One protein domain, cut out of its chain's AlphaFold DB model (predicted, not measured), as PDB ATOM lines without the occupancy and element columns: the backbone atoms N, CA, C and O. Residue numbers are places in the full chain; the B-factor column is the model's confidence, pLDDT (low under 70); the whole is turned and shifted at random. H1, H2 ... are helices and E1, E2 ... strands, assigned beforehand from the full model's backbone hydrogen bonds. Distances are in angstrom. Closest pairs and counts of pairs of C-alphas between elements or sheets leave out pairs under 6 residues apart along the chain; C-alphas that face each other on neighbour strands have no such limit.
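Overview. This is residues 208 to 297 and 355 to 376 of the 388 residues of an uncharacterized protein of Lactuca sativa (UniProt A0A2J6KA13). What shape is it? With little regular structure, two small antiparallel sheets, E1-E2-E6 and E3-E5-E4, lie partly face to face, strands crossed; H1 packs on E1-E2-E6 at one end. How much is named? The named elements hold only 43 of the 112 printed residues, under half, mixed helices and strands, in order E1 E2 H1 E3 E4 E5 E6; the whole is only just loose, close to compact, with a radius of gyration of the C-alphas of 16.1 A and spans of 49 by 33 by 21 A.

Along the chain. Where are the elements? E1 is 212 to 214, from C-alpha (-29.463, 12.783, -17.909); E2 218 to 221; H1 231 to 240; E3 250 to 253; E4 285 to 293, 26.7 A; E5 357 to 365, 26.3 A; E6 367 to 370. Where does E6 end? At C-alpha (-28.058, 2.583, -19.435).

Arrangement. Which strands pair? Within hydrogen-bond range are N 212 and O 220 in hairpin E1-E2, 3.0 A, N 221 and O 367, 2.9 A, N 252 and O 362, 2.8 A, and N 289 and O 361, 2.8 A. How does H1 sit? It touches E6, closest C-alphas Phe 234 and Val 369, 6.7 A; every O i to N i+4 pair is within range.

Size, cuts and confidence. Is it cut? Residues 298 to 354 are not printed; C-alphas 297 and 355 are 6.4 A apart. Is anything long or uncertain? The link E3 to E4 is long, 31 residues; no printed residue is under 70 pLDDT.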
ATOM      1  N   CYS A 208     -19.319  11.946 -18.987       95.00
ATOM      2  CA  CYS A 208     -20.070  11.010 -18.138       95.00
ATOM      3  C   CYS A 208     -20.938  11.718 -17.084       95.00
ATOM      4  O   CYS A 208     -21.973  11.196 -16.676       95.00
ATOM      5  N   TRP A 209     -20.523  12.910 -16.651       96.75
ATOM      6  CA  TRP A 209     -21.229  13.740 -15.678       96.75
ATOM      7  C   TRP A 209     -22.332  14.608 -16.298       96.75
ATOM      8  O   TRP A 209     -23.024  15.308 -15.574       96.75
ATOM      9  N   LEU A 210     -22.506  14.562 -17.620       96.06
ATOM     10  CA  LEU A 210     -23.532  15.306 -18.357       96.06
ATOM     11  C   LEU A 210     -24.684  14.412 -18.831       96.06
ATOM     12  O   LEU A 210     -25.564  14.891 -19.545       96.06
ATOM     13  N   PHE A 211     -24.672  13.119 -18.491       96.25
ATOM     14  CA  PHE A 211     -25.790  12.235 -18.798       96.25
ATOM     15  C   PHE A 211     -27.014  12.564 -17.939       96.25
ATOM     16  O   PHE A 211     -26.905  12.767 -16.729       96.25
ATOM     17  N   ASP A 212     -28.186  12.530 -18.568       95.62
ATOM     18  CA  ASP A 212     -29.463  12.783 -17.909       95.62
ATOM     19  C   ASP A 212     -30.008  11.491 -17.301       95.62
ATOM     20  O   ASP A 212     -30.056  10.448 -17.963       95.62
ATOM     21  N   TRP A 213     -30.471  11.573 -16.056       93.94
ATOM     22  CA  TRP A 213     -31.071  10.442 -15.353       93.94
ATOM     23  C   TRP A 213     -32.578  10.617 -15.256       93.94
ATOM     24  O   TRP A 213     -33.090  11.672 -14.877       93.94
ATOM     25  N   HIS A 214     -33.294   9.540 -15.559       91.25
ATOM     26  CA  HIS A 214     -34.749   9.485 -15.501       91.25
ATOM     27  C   HIS A 214     -35.237   8.372 -14.588       91.25
ATOM     28  O   HIS A 214     -34.495   7.471 -14.188       91.25
ATOM     29  N   THR A 215     -36.531   8.429 -14.280       83.25
ATOM     30  CA  THR A 215     -37.235   7.408 -13.501       83.25
ATOM     31  C   THR A 215     -36.956   5.999 -14.027       83.25
ATOM     32  O   THR A 215     -36.957   5.773 -15.239       83.25
ATOM     33  N   GLY A 216     -36.767   5.047 -13.111       80.00
ATOM     34  CA  GLY A 216     -36.415   3.667 -13.456       80.00
ATOM     35  C   GLY A 216     -34.927   3.468 -13.760       80.00
ATOM     36  O   GLY A 216     -34.591   2.545 -14.493       80.00
ATOM     37  N   ASN A 217     -34.054   4.337 -13.235       84.19
ATOM     38  CA  ASN A 217     -32.596   4.276 -13.393       84.19
ATOM     39  C   ASN A 217     -32.131   4.247 -14.858       84.19
ATOM     40  O   ASN A 217     -31.126   3.622 -15.199       84.19
ATOM     41  N   ARG A 218     -32.882   4.926 -15.731       88.25
ATOM     42  CA  ARG A 218     -32.548   5.060 -17.148       88.25
ATOM     43  C   ARG A 218     -31.625   6.248 -17.335       88.25
ATOM     44  O   ARG A 218     -31.948   7.350 -16.892       88.25
ATOM     45  N   VAL A 219     -30.521   6.030 -18.038       93.06
ATOM     46  CA  VAL A 219     -29.514   7.067 -18.295       93.06
ATOM     47  C   VAL A 219     -29.497   7.385 -19.774       93.06
ATOM     48  O   VAL A 219     -29.333   6.486 -20.598       93.06
ATOM     49  N   CYS A 220     -29.662   8.655 -20.118       94.56
ATOM     50  CA  CYS A 220     -29.797   9.105 -21.494       94.56
ATOM     51  C   CYS A 220     -28.706  10.112 -21.863       94.56
ATOM     52  O   CYS A 220     -28.290  10.939 -21.051       94.56
ATOM     53  N   SER A 221     -28.275  10.063 -23.122       94.44
ATOM     54  CA  SER A 221     -27.382  11.061 -23.704       94.44
ATOM     55  C   SER A 221     -28.170  12.013 -24.589       94.44
ATOM     56  O   SER A 221     -28.809  11.595 -25.561       94.44
ATOM     57  N   TRP A 222     -28.114  13.305 -24.273       92.94
ATOM     58  CA  TRP A 222     -28.686  14.367 -25.109       92.94
ATOM     59  C   TRP A 222     -27.716  14.850 -26.193       92.94
ATOM     60  O   TRP A 222     -28.049  15.743 -26.966       92.94
ATOM     61  N   PHE A 223     -26.547  14.222 -26.289       92.19
ATOM     62  CA  PHE A 223     -25.552  14.426 -27.334       92.19
ATOM     63  C   PHE A 223     -25.245  13.115 -28.070       92.19
ATOM     64  O   PHE A 223     -25.428  12.030 -27.502       92.19
ATOM     65  N   PRO A 224     -24.791  13.181 -29.333       90.25
ATOM     66  CA  PRO A 224     -24.503  11.983 -30.116       90.25
ATOM     67  C   PRO A 224     -23.288  11.221 -29.560       90.25
ATOM     68  O   PRO A 224     -22.402  11.848 -28.972       90.25
ATOM     69  N   PRO A 225     -23.211   9.891 -29.742       89.75
ATOM     70  CA  PRO A 225     -22.069   9.092 -29.295       89.75
ATOM     71  C   PRO A 225     -20.765   9.434 -30.019       89.75
ATOM     72  O   PRO A 225     -19.701   9.453 -29.394       89.75
ATOM     73  N   GLU A 226     -20.828   9.735 -31.316       88.19
ATOM     74  CA  GLU A 226     -19.655   9.882 -32.173       88.19
ATOM     75  C   GLU A 226     -18.727  11.003 -31.689       88.19
ATOM     76  O   GLU A 226     -19.001  12.196 -31.822       88.19
ATOM     77  N   GLY A 227     -17.578  10.602 -31.140       84.69
ATOM     78  CA  GLY A 227     -16.536  11.522 -30.692       84.69
ATOM     79  C   GLY A 227     -16.810  12.223 -29.360       84.69
ATOM     80  O   GLY A 227     -16.004  13.090 -29.014       84.69
ATOM     81  N   ASN A 228     -17.877  11.851 -28.641       91.81
ATOM     82  CA  ASN A 228     -18.222  12.398 -27.325       91.81
ATOM     83  C   ASN A 228     -17.973  11.404 -26.187       91.81
ATOM     84  O   ASN A 228     -17.291  11.757 -25.230       91.81
ATOM     85  N   TYR A 229     -18.497  10.177 -26.274       94.12
ATOM     86  CA  TYR A 229     -18.392   9.205 -25.181       94.12
ATOM     87  C   TYR A 229     -18.122   7.777 -25.660       94.12
ATOM     88  O   TYR A 229     -18.366   7.427 -26.813       94.12
ATOM     89  N   ASN A 230     -17.594   6.950 -24.761       93.19
ATOM     90  CA  ASN A 230     -17.274   5.546 -24.994       93.19
ATOM     91  C   ASN A 230     -17.763   4.657 -23.831       93.19
ATOM     92  O   ASN A 230     -18.544   5.079 -22.976       93.19
ATOM     93  N   HIS A 231     -17.298   3.405 -23.812       91.50
ATOM     94  CA  HIS A 231     -17.657   2.425 -22.790       91.50
ATOM     95  C   HIS A 231     -17.225   2.798 -21.370       91.50
ATOM     96  O   HIS A 231     -17.907   2.438 -20.411       91.50
ATOM     97  N   GLU A 232     -16.130   3.536 -21.215       92.69
ATOM     98  CA  GLU A 232     -15.661   3.978 -19.902       92.69
ATOM     99  C   GLU A 232     -16.630   5.000 -19.311       92.69
ATOM    100  O   GLU A 232     -17.024   4.868 -18.155       92.69
ATOM    101  N   ASP A 233     -17.102   5.953 -20.118       94.69
ATOM    102  CA  ASP A 233     -17.986   7.027 -19.658       94.69
ATOM    103  C   ASP A 233     -19.292   6.486 -19.075       94.69
ATOM    104  O   ASP A 233     -19.690   6.846 -17.965       94.69
ATOM    105  N   PHE A 234     -19.958   5.580 -19.788       90.94
ATOM    106  CA  PHE A 234     -21.191   5.011 -19.259       90.94
ATOM    107  C   PHE A 234     -20.956   4.019 -18.123       90.94
ATOM    108  O   PHE A 234     -21.836   3.856 -17.284       90.94
ATOM    109  N   THR A 235     -19.781   3.384 -18.051       93.50
ATOM    110  CA  THR A 235     -19.419   2.530 -16.911       93.50
ATOM    111  C   THR A 235     -19.225   3.377 -15.657       93.50
ATOM    112  O   THR A 235     -19.721   3.012 -14.592       93.50
ATOM    113  N   LEU A 236     -18.576   4.541 -15.774       95.25
ATOM    114  CA  LEU A 236     -18.429   5.487 -14.667       95.25
ATOM    115  C   LEU A 236     -19.786   5.982 -14.167       95.25
ATOM    116  O   LEU A 236     -20.021   5.974 -12.958       95.25
ATOM    117  N   ALA A 237     -20.681   6.353 -15.088       94.44
ATOM    118  CA  ALA A 237     -22.047   6.747 -14.755       94.44
ATOM    119  C   ALA A 237     -22.833   5.593 -14.110       94.44
ATOM    120  O   ALA A 237     -23.480   5.797 -13.087       94.44
ATOM    121  N   TYR A 238     -22.723   4.372 -14.642       94.50
ATOM    122  CA  TYR A 238     -23.364   3.180 -14.078       94.50
ATOM    123  C   TYR A 238     -22.907   2.909 -12.641       94.50
ATOM    124  O   TYR A 238     -23.738   2.658 -11.772       94.50
ATOM    125  N   ILE A 239     -21.596   2.973 -12.373       95.00
ATOM    126  CA  ILE A 239     -21.061   2.804 -11.016       95.00
ATOM    127  C   ILE A 239     -21.544   3.939 -10.113       95.00
ATOM    128  O   ILE A 239     -21.968   3.662  -8.995       95.00
ATOM    129  N   LEU A 240     -21.500   5.190 -10.592       95.12
ATOM    130  CA  LEU A 240     -21.908   6.347  -9.795       95.12
ATOM    131  C   LEU A 240     -23.385   6.283  -9.444       95.12
ATOM    132  O   LEU A 240     -23.744   6.746  -8.377       95.12
ATOM    133  N   GLY A 241     -24.226   5.739 -10.322       93.50
ATOM    134  CA  GLY A 241     -25.606   5.368 -10.032       93.50
ATOM    135  C   GLY A 241     -26.567   6.504  -9.687       93.50
ATOM    136  O   GLY A 241     -27.636   6.239  -9.148       93.50
ATOM    137  N   THR A 242     -26.179   7.752  -9.937       94.31
ATOM    138  CA  THR A 242     -26.965   8.949  -9.626       94.31
ATOM    139  C   THR A 242     -26.619  10.074 -10.609       94.31
ATOM    140  O   THR A 242     -25.487  10.103 -11.112       94.31
ATOM    141  N   PRO A 243     -27.548  10.999 -10.922       94.31
ATOM    142  CA  PRO A 243     -27.240  12.164 -11.745       94.31
ATOM    143  C   PRO A 243     -26.190  13.071 -11.114       94.31
ATOM    144  O   PRO A 243     -26.347  13.519  -9.982       94.31
ATOM    145  N   CYS A 244     -25.173  13.430 -11.900       97.12
ATOM    146  CA  CYS A 244     -24.244  14.499 -11.543       97.12
ATOM    147  C   CYS A 244     -24.857  15.888 -11.727       97.12
ATOM    148  O   CYS A 244     -24.426  16.816 -11.060       97.12
ATOM    149  N   THR A 245     -25.826  16.062 -12.627       96.44
ATOM    150  CA  THR A 245     -26.424  17.363 -12.968       96.44
ATOM    151  C   THR A 245     -27.947  17.256 -13.035       96.44
ATOM    152  O   THR A 245     -28.492  16.155 -13.149       96.44
ATOM    153  N   PRO A 246     -28.685  18.378 -12.995       93.94
ATOM    154  CA  PRO A 246     -30.049  18.412 -13.515       93.94
ATOM    155  C   PRO A 246     -30.098  17.953 -14.978       93.94
ATOM    156  O   PRO A 246     -29.081  17.999 -15.669       93.94
ATOM    157  N   ASN A 247     -31.281  17.562 -15.457       94.25
ATOM    158  CA  ASN A 247     -31.444  17.159 -16.851       94.25
ATOM    159  C   ASN A 247     -31.179  18.347 -17.791       94.25
ATOM    160  O   ASN A 247     -31.787  19.413 -17.647       94.25
ATOM    161  N   LEU A 248     -30.265  18.155 -18.742       92.44
ATOM    162  CA  LEU A 248     -29.803  19.167 -19.696       92.44
ATOM    163  C   LEU A 248     -30.327  18.938 -21.116       92.44
ATOM    164  O   LEU A 248     -30.120  19.794 -21.981       92.44
ATOM    165  N   GLY A 249     -30.984  17.802 -21.359       90.50
ATOM    166  CA  GLY A 249     -31.485  17.423 -22.669       90.50
ATOM    167  C   GLY A 249     -32.500  18.393 -23.258       90.50
ATOM    168  O   GLY A 249     -33.098  19.224 -22.572       90.50
ATOM    169  N   VAL A 250     -32.691  18.284 -24.572       90.69
ATOM    170  CA  VAL A 250     -33.634  19.132 -25.303       90.69
ATOM    171  C   VAL A 250     -35.054  18.826 -24.835       90.69
ATOM    172  O   VAL A 250     -35.428  17.666 -24.669       90.69
ATOM    173  N   ARG A 251     -35.846  19.880 -24.634       91.81
ATOM    174  CA  ARG A 251     -37.209  19.800 -24.108       91.81
ATOM    175  C   ARG A 251     -38.213  20.281 -25.144       91.81
ATOM    176  O   ARG A 251     -38.113  21.411 -25.618       91.81
ATOM    177  N   ASP A 252     -39.219  19.464 -25.425       92.19
ATOM    178  CA  ASP A 252     -40.442  19.868 -26.116       92.19
ATOM    179  C   ASP A 252     -41.572  20.007 -25.086       92.19
ATOM    180  O   ASP A 252     -42.148  19.019 -24.617       92.19
ATOM    181  N   VAL A 253     -41.840  21.253 -24.698       92.94
ATOM    182  CA  VAL A 253     -42.761  21.616 -23.615       92.94
ATOM    183  C   VAL A 253     -44.151  21.908 -24.177       92.94
ATOM    184  O   VAL A 253     -44.288  22.649 -25.150       92.94
ATOM    185  N   ASP A 254     -45.166  21.316 -23.556       93.81
ATOM    186  CA  ASP A 254     -46.581  21.566 -23.837       93.81
ATOM    187  C   ASP A 254     -47.103  22.810 -23.094       93.81
ATOM    188  O   ASP A 254     -46.450  23.315 -22.174       93.81
ATOM    189  N   ASP A 255     -48.291  23.289 -23.465       93.94
ATOM    190  CA  ASP A 255     -48.954  24.368 -22.726       93.94
ATOM    191  C   ASP A 255     -49.537  23.862 -21.394       93.94
ATOM    192  O   ASP A 255     -49.760  22.665 -21.189       93.94
ATOM    193  N   TRP A 256     -49.763  24.791 -20.462       94.06
ATOM    194  CA  TRP A 256     -50.387  24.488 -19.177       94.06
ATOM    195  C   TRP A 256     -51.838  24.021 -19.349       94.06
ATOM    196  O   TRP A 256     -52.628  24.633 -20.063       94.06
ATOM    197  N   GLN A 257     -52.190  22.962 -18.631       93.62
ATOM    198  CA  GLN A 257     -53.495  22.314 -18.586       93.62
ATOM    199  C   GLN A 257     -53.944  22.180 -17.130       93.62
ATOM    200  O   GLN A 257     -53.118  22.030 -16.234       93.62
ATOM    201  N   PHE A 258     -55.245  22.192 -16.863       92.50
ATOM    202  CA  PHE A 258     -55.763  21.991 -15.508       92.50
ATOM    203  C   PHE A 258     -56.006  20.511 -15.221       92.50
ATOM    204  O   PHE A 258     -56.391  19.753 -16.115       92.50
ATOM    205  N   PHE A 259     -55.804  20.088 -13.970       89.75
ATOM    206  CA  PHE A 259     -56.227  18.751 -13.558       89.75
ATOM    207  C   PHE A 259     -57.748  18.625 -13.639       89.75
ATOM    208  O   PHE A 259     -58.478  19.571 -13.334       89.75
ATOM    209  N   ALA A 260     -58.227  17.435 -14.009       82.75
ATOM    210  CA  ALA A 260     -59.642  17.116 -13.888       82.75
ATOM    211  C   ALA A 260     -60.089  17.357 -12.436       82.75
ATOM    212  O   ALA A 260     -59.377  16.989 -11.502       82.75
ATOM    213  N   GLU A 261     -61.232  18.024 -12.264       81.06
ATOM    214  CA  GLU A 261     -61.803  18.378 -10.951       81.06
ATOM    215  C   GLU A 261     -60.930  19.318 -10.091       81.06
ATOM    216  O   GLU A 261     -61.265  19.573  -8.939       81.06
ATOM    217  N   GLY A 262     -59.829  19.863 -10.625       82.00
ATOM    218  CA  GLY A 262     -58.928  20.740  -9.871       82.00
ATOM    219  C   GLY A 262     -58.145  20.025  -8.764       82.00
ATOM    220  O   GLY A 262     -57.691  20.678  -7.828       82.00
ATOM    221  N   ILE A 263     -57.973  18.700  -8.844       84.56
ATOM    222  CA  ILE A 263     -57.278  17.902  -7.821       84.56
ATOM    223  C   ILE A 263     -56.023  17.264  -8.420       84.56
ATOM    224  O   ILE A 263     -56.094  16.537  -9.410       84.56
ATOM    225  N   VAL A 264     -54.862  17.475  -7.787       87.31
ATOM    226  CA  VAL A 264     -53.616  16.793  -8.168       87.31
ATOM    227  C   VAL A 264     -53.679  15.325  -7.725       87.31
ATOM    228  O   VAL A 264     -53.787  15.054  -6.526       87.31
ATOM    229  N   PRO A 265     -53.576  14.342  -8.639       87.12
ATOM    230  CA  PRO A 265     -53.532  12.939  -8.251       87.12
ATOM    231  C   PRO A 265     -52.287  12.634  -7.425       87.12
ATOM    232  O   PRO A 265     -51.208  13.137  -7.717       87.12
ATOM    233  N   ARG A 266     -52.403  11.718  -6.456       87.00
ATOM    234  CA  ARG A 266     -51.287  11.334  -5.573       87.00
ATOM    235  C   ARG A 266     -50.031  10.879  -6.329       87.00
ATOM    236  O   ARG A 266     -48.929  11.200  -5.911       87.00
ATOM    237  N   ASN A 267     -50.211  10.133  -7.422       86.81
ATOM    238  CA  ASN A 267     -49.134   9.636  -8.282       86.81
ATOM    239  C   ASN A 267     -49.463   9.974  -9.746       86.81
ATOM    240  O   ASN A 267     -50.024   9.134 -10.462       86.81
ATOM    241  N   PRO A 268     -49.187  11.208 -10.196       86.25
ATOM    242  CA  PRO A 268     -49.492  11.621 -11.555       86.25
ATOM    243  C   PRO A 268     -48.584  10.861 -12.527       86.25
ATOM    244  O   PRO A 268     -47.362  10.906 -12.422       86.25
ATOM    245  N   ASN A 269     -49.185  10.132 -13.472       89.81
ATOM    246  CA  ASN A 269     -48.448   9.440 -14.530       89.81
ATOM    247  C   ASN A 269     -48.512  10.276 -15.819       89.81
ATOM    248  O   ASN A 269     -49.583  10.319 -16.427       89.81
ATOM    249  N   PRO A 270     -47.394  10.874 -16.278       90.69
ATOM    250  CA  PRO A 270     -47.360  11.733 -17.462       90.69
ATOM    251  C   PRO A 270     -47.876  11.067 -18.745       90.69
ATOM    252  O   PRO A 270     -48.398  11.741 -19.627       90.69
ATOM    253  N   VAL A 271     -47.766   9.739 -18.852       90.38
ATOM    254  CA  VAL A 271     -48.190   8.970 -20.036       90.38
ATOM    255  C   VAL A 271     -49.716   8.908 -20.167       90.38
ATOM    256  O   VAL A 271     -50.227   8.691 -21.261       90.38
ATOM    257  N   LYS A 272     -50.461   9.118 -19.072       90.81
ATOM    258  CA  LYS A 272     -51.934   9.095 -19.079       90.81
ATOM    259  C   LYS A 272     -52.569  10.395 -19.575       90.81
ATOM    260  O   LYS A 272     -53.781  10.431 -19.758       90.81
ATOM    261  N   TYR A 273     -51.775  11.445 -19.758       91.50
ATOM    262  CA  TYR A 273     -52.252  12.754 -20.179       91.50
ATOM    263  C   TYR A 273     -51.900  13.004 -21.641       91.50
ATOM    264  O   TYR A 273     -50.840  12.600 -22.131       91.50
ATOM    265  N   ASN A 274     -52.803  13.697 -22.327       92.50
ATOM    266  CA  ASN A 274     -52.616  14.099 -23.711       92.50
ATOM    267  C   ASN A 274     -52.018  15.500 -23.775       92.50
ATOM    268  O   ASN A 274     -52.241  16.326 -22.891       92.50
ATOM    269  N   ARG A 275     -51.258  15.757 -24.838       92.62
ATOM    270  CA  ARG A 275     -50.793  17.110 -25.128       92.62
ATOM    271  C   ARG A 275     -51.931  17.945 -25.702       92.62
ATOM    272  O   ARG A 275     -52.763  17.407 -26.433       92.62
ATOM    273  N   VAL A 276     -51.913  19.243 -25.420       93.19
ATOM    274  CA  VAL A 276     -52.804  20.218 -26.073       93.19
ATOM    275  C   VAL A 276     -52.164  20.817 -27.320       93.19
ATOM    276  O   VAL A 276     -52.854  21.063 -28.309       93.19
ATOM    277  N   VAL A 277     -50.839  20.977 -27.320       91.38
ATOM    278  CA  VAL A 277     -50.074  21.429 -28.482       91.38
ATOM    279  C   VAL A 277     -49.391  20.244 -29.154       91.38
ATOM    280  O   VAL A 277     -48.785  19.377 -28.511       91.38
ATOM    281  N   ALA A 278     -49.454  20.230 -30.487       90.06
ATOM    282  CA  ALA A 278     -48.743  19.256 -31.301       90.06
ATOM    283  C   ALA A 278     -47.234  19.289 -31.016       90.06
ATOM    284  O   ALA A 278     -46.632  20.348 -30.818       90.06
ATOM    285  N   ARG A 279     -46.621  18.106 -31.025       89.19
ATOM    286  CA  ARG A 279     -45.181  17.957 -30.817       89.19
ATOM    287  C   ARG A 279     -44.397  18.647 -31.926       89.19
ATOM    288  O   ARG A 279     -44.740  18.534 -33.103       89.19
ATOM    289  N   ARG A 280     -43.328  19.331 -31.532       87.62
ATOM    290  CA  ARG A 280     -42.454  20.104 -32.423       87.62
ATOM    291  C   ARG A 280     -41.202  19.324 -32.797       87.62
ATOM    292  O   ARG A 280     -40.676  19.509 -33.890       87.62
ATOM    293  N   PHE A 281     -40.738  18.459 -31.901       86.00
ATOM    294  CA  PHE A 281     -39.461  17.773 -32.042       86.00
ATOM    295  C   PHE A 281     -39.572  16.298 -31.642       86.00
ATOM    296  O   PHE A 281     -40.387  15.917 -30.795       86.00
ATOM    297  N   TYR A 282     -38.718  15.480 -32.254       86.12
ATOM    298  CA  TYR A 282     -38.642  14.041 -32.025       86.12
ATOM    299  C   TYR A 282     -37.186  13.626 -31.824       86.12
ATOM    300  O   TYR A 282     -36.298  14.110 -32.530       86.12
ATOM    301  N   GLY A 283     -36.953  12.760 -30.842       83.62
ATOM    302  CA  GLY A 283     -35.648  12.188 -30.521       83.62
ATOM    303  C   GLY A 283     -35.584  10.705 -30.878       83.62
ATOM    304  O   GLY A 283     -36.606  10.055 -31.081       83.62
ATOM    305  N   SER A 284     -34.374  10.147 -30.914       87.50
ATOM    306  CA  SER A 284     -34.181   8.694 -31.055       87.50
ATOM    307  C   SER A 284     -34.691   7.936 -29.828       87.50
ATOM    308  O   SER A 284     -35.139   6.796 -29.926       87.50
ATOM    309  N   PHE A 285     -34.605   8.574 -28.662       90.44
ATOM    310  CA  PHE A 285     -35.204   8.112 -27.422       90.44
ATOM    311  C   PHE A 285     -35.865   9.290 -26.714       90.44
ATOM    312  O   PHE A 285     -35.368  10.416 -26.771       90.44
ATOM    313  N   GLU A 286     -36.990   9.040 -26.053       91.19
ATOM    314  CA  GLU A 286     -37.821  10.102 -25.494       91.19
ATOM    315  C   GLU A 286     -38.325   9.723 -24.110       91.19
ATOM    316  O   GLU A 286     -38.727   8.582 -23.865       91.19
ATOM    317  N   VAL A 287     -38.321  10.698 -23.207       92.31
ATOM    318  CA  VAL A 287     -38.859  10.528 -21.858       92.31
ATOM    319  C   VAL A 287     -39.867  11.627 -21.581       92.31
ATOM    320  O   VAL A 287     -39.536  12.806 -21.638       92.31
ATOM    321  N   ARG A 288     -41.103  11.241 -21.250       93.00
ATOM    322  CA  ARG A 288     -42.155  12.183 -20.866       93.00
ATOM    323  C   ARG A 288     -42.183  12.379 -19.358       93.00
ATOM    324  O   ARG A 288     -42.389  11.422 -18.611       93.00
ATOM    325  N   THR A 289     -42.068  13.626 -18.923       93.88
ATOM    326  CA  THR A 289     -42.273  14.051 -17.534       93.88
ATOM    327  C   THR A 289     -43.430  15.045 -17.435       93.88
ATOM    328  O   THR A 289     -43.963  15.509 -18.444       93.88
ATOM    329  N   MET A 290     -43.830  15.375 -16.209       93.50
ATOM    330  CA  MET A 290     -44.881  16.349 -15.922       93.50
ATOM    331  C   MET A 290     -44.355  17.382 -14.927       93.50
ATOM    332  O   MET A 290     -43.798  17.009 -13.898       93.50
ATOM    333  N   GLU A 291     -44.540  18.662 -15.243       93.94
ATOM    334  CA  GLU A 291     -44.367  19.761 -14.289       93.94
ATOM    335  C   GLU A 291     -45.736  20.133 -13.725       93.94
ATOM    336  O   GLU A 291     -46.707  20.204 -14.479       93.94
ATOM    337  N   ILE A 292     -45.809  20.339 -12.411       92.94
ATOM    338  CA  ILE A 292     -47.048  20.596 -11.674       92.94
ATOM    339  C   ILE A 292     -46.887  21.900 -10.905       92.94
ATOM    340  O   ILE A 292     -45.883  22.096 -10.226       92.94
ATOM    341  N   GLU A 293     -47.889  22.762 -11.002       91.88
ATOM    342  CA  GLU A 293     -48.004  24.002 -10.245       91.88
ATOM    343  C   GLU A 293     -49.310  23.947  -9.455       91.88
ATOM    344  O   GLU A 293     -50.390  23.869 -10.040       91.88
ATOM    345  N   THR A 294     -49.211  23.909  -8.125       87.44
ATOM    346  CA  THR A 294     -50.365  23.715  -7.234       87.44
ATOM    347  C   THR A 294     -51.103  25.010  -6.931       87.44
ATOM    348  O   THR A 294     -52.318  24.989  -6.762       87.44
ATOM    349  N   ASP A 295     -50.381  26.129  -6.930       85.06
ATOM    350  CA  ASP A 295     -50.845  27.392  -6.350       85.06
ATOM    351  C   ASP A 295     -51.102  28.444  -7.437       85.06
ATOM    352  O   ASP A 295     -50.848  29.635  -7.259       85.06
ATOM    353  N   PHE A 296     -51.575  28.010  -8.608       83.81
ATOM    354  CA  PHE A 296     -51.896  28.944  -9.676       83.81
ATOM    355  C   PHE A 296     -53.217  29.658  -9.371       83.81
ATOM    356  O   PHE A 296     -54.283  29.043  -9.349       83.81
ATOM    357  N   SER A 297     -53.130  30.967  -9.148       81.44
ATOM    358  CA  SER A 297     -54.288  31.841  -8.986       81.44
ATOM    359  C   SER A 297     -54.827  32.259 -10.352       81.44
ATOM    360  O   SER A 297     -54.114  32.846 -11.175       81.44
ATOM    361  N   MET A 355     -56.155  26.990  -8.530       86.44
ATOM    362  CA  MET A 355     -56.412  25.851  -9.399       86.44
ATOM    363  C   MET A 355     -55.094  25.207  -9.812       86.44
ATOM    364  O   MET A 355     -54.319  25.824 -10.546       86.44
ATOM    365  N   PRO A 356     -54.836  23.947  -9.425       91.12
ATOM    366  CA  PRO A 356     -53.612  23.290  -9.820       91.12
ATOM    367  C   PRO A 356     -53.610  23.027 -11.326       91.12
ATOM    368  O   PRO A 356     -54.603  22.589 -11.924       91.12
ATOM    369  N   ARG A 357     -52.449  23.235 -11.934       93.19
ATOM    370  CA  ARG A 357     -52.209  23.001 -13.355       93.19
ATOM    371  C   ARG A 357     -50.949  22.178 -13.571       93.19
ATOM    372  O   ARG A 357     -50.074  22.090 -12.713       93.19
ATOM    373  N   PHE A 358     -50.865  21.555 -14.732       94.81
ATOM    374  CA  PHE A 358     -49.726  20.767 -15.160       94.81
ATOM    375  C   PHE A 358     -49.362  21.085 -16.602       94.81
ATOM    376  O   PHE A 358     -50.184  21.570 -17.371       94.81
ATOM    377  N   LYS A 359     -48.138  20.765 -16.996       95.25
ATOM    378  CA  LYS A 359     -47.766  20.684 -18.410       95.25
ATOM    379  C   LYS A 359     -46.875  19.482 -18.644       95.25
ATOM    380  O   LYS A 359     -46.115  19.058 -17.767       95.25
ATOM    381  N   LEU A 360     -46.985  18.923 -19.840       95.62
ATOM    382  CA  LEU A 360     -46.157  17.805 -20.263       95.62
ATOM    383  C   LEU A 360     -44.825  18.313 -20.808       95.62
ATOM    384  O   LEU A 360     -44.757  19.326 -21.502       95.62
ATOM    385  N   VAL A 361     -43.755  17.595 -20.484       94.69
ATOM    386  CA  VAL A 361     -42.406  17.873 -20.977       94.69
ATOM    387  C   VAL A 361     -41.878  16.596 -21.606       94.69
ATOM    388  O   VAL A 361     -41.658  15.609 -20.906       94.69
ATOM    389  N   ASP A 362     -41.678  16.620 -22.920       93.94
ATOM    390  CA  ASP A 362     -41.033  15.530 -23.645       93.94
ATOM    391  C   ASP A 362     -39.536  15.846 -23.780       93.94
ATOM    392  O   ASP A 362     -39.145  16.805 -24.447       93.94
ATOM    393  N   TRP A 363     -38.698  15.065 -23.103       94.12
ATOM    394  CA  TRP A 363     -37.243  15.139 -23.196       94.12
ATOM    395  C   TRP A 363     -36.748  14.294 -24.360       94.12
ATOM    396  O   TRP A 363     -37.172  13.146 -24.514       94.12
ATOM    397  N   LEU A 364     -35.837  14.848 -25.154       92.69
ATOM    398  CA  LEU A 364     -35.380  14.256 -26.406       92.69
ATOM    399  C   LEU A 364     -33.902  13.896 -26.308       92.69
ATOM    400  O   LEU A 364     -33.059  14.736 -25.982       92.69
ATOM    401  N   TYR A 365     -33.600  12.643 -26.630       93.81
ATOM    402  CA  TYR A 365     -32.276  12.059 -26.480       93.81
ATOM    403  C   TYR A 365     -31.802  11.388 -27.765       93.81
ATOM    404  O   TYR A 365     -32.590  10.876 -28.563       93.81
ATOM    405  N   HIS A 366     -30.482  11.358 -27.930       91.81
ATOM    406  CA  HIS A 366     -29.829  10.627 -29.013       91.81
ATOM    407  C   HIS A 366     -29.732   9.136 -28.700       91.81
ATOM    408  O   HIS A 366     -29.825   8.311 -29.607       91.81
ATOM    409  N   HIS A 367     -29.526   8.787 -27.429       91.00
ATOM    410  CA  HIS A 367     -29.267   7.411 -27.035       91.00
ATOM    411  C   HIS A 367     -29.706   7.126 -25.596       91.00
ATOM    412  O   HIS A 367     -29.475   7.938 -24.696       91.00
ATOM    413  N   LEU A 368     -30.276   5.939 -25.379       91.31
ATOM    414  CA  LEU A 368     -30.447   5.346 -24.055       91.31
ATOM    415  C   LEU A 368     -29.165   4.578 -23.716       91.31
ATOM    416  O   LEU A 368     -28.865   3.548 -24.311       91.31
ATOM    417  N   VAL A 369     -28.375   5.126 -22.801       90.38
ATOM    418  CA  VAL A 369     -27.014   4.672 -22.497       90.38
ATOM    419  C   VAL A 369     -27.011   3.543 -21.466       90.38
ATOM    420  O   VAL A 369     -26.287   2.565 -21.633       90.38
ATOM    421  N   VAL A 370     -27.844   3.647 -20.427       86.62
ATOM    422  CA  VAL A 370     -28.058   2.583 -19.435       86.62
ATOM    423  C   VAL A 370     -29.540   2.236 -19.419       86.62
ATOM    424  O   VAL A 370     -30.379   3.106 -19.182       86.62
ATOM    425  N   LEU A 371     -29.843   0.965 -19.698       83.75
ATOM    426  CA  LEU A 371     -31.211   0.441 -19.773       83.75
ATOM    427  C   LEU A 371     -31.849   0.307 -18.387       83.75
ATOM    428  O   LEU A 371     -32.994   0.703 -18.189       83.75
ATOM    429  N   GLU A 372     -31.095  -0.269 -17.454       82.62
ATOM    430  CA  GLU A 372     -31.492  -0.521 -16.075       82.62
ATOM    431  C   GLU A 372     -30.224  -0.654 -15.226       82.62
ATOM    432  O   GLU A 372     -29.231  -1.244 -15.667       82.62
ATOM    433  N   MET A 373     -30.252  -0.096 -14.020       83.44
ATOM    434  CA  MET A 373     -29.168  -0.220 -13.054       83.44
ATOM    435  C   MET A 373     -29.561  -1.194 -11.947       83.44
ATOM    436  O   MET A 373     -30.584  -1.011 -11.293       83.44
ATOM    437  N   ASP A 374     -28.699  -2.183 -11.725       84.94
ATOM    438  CA  ASP A 374     -28.788  -3.157 -10.637       84.94
ATOM    439  C   ASP A 374     -27.666  -2.892  -9.621       84.94
ATOM    440  O   ASP A 374     -26.475  -2.933  -9.967       84.94
ATOM    441  N   ASP A 375     -28.055  -2.640  -8.371       80.88
ATOM    442  CA  ASP A 375     -27.155  -2.297  -7.267       80.88
ATOM    443  C   ASP A 375     -26.135  -3.405  -6.963       80.88
ATOM    444  O   ASP A 375     -24.972  -3.115  -6.665       80.88
ATOM    445  N   HIS A 376     -26.508  -4.681  -7.101       81.50
ATOM    446  CA  HIS A 376     -25.573  -5.784  -6.865       81.50
ATOM    447  C   HIS A 376     -24.472  -5.817  -7.924       81.50
ATOM    448  O   HIS A 376     -23.286  -5.982  -7.608       81.50
TER     449      HIS A 376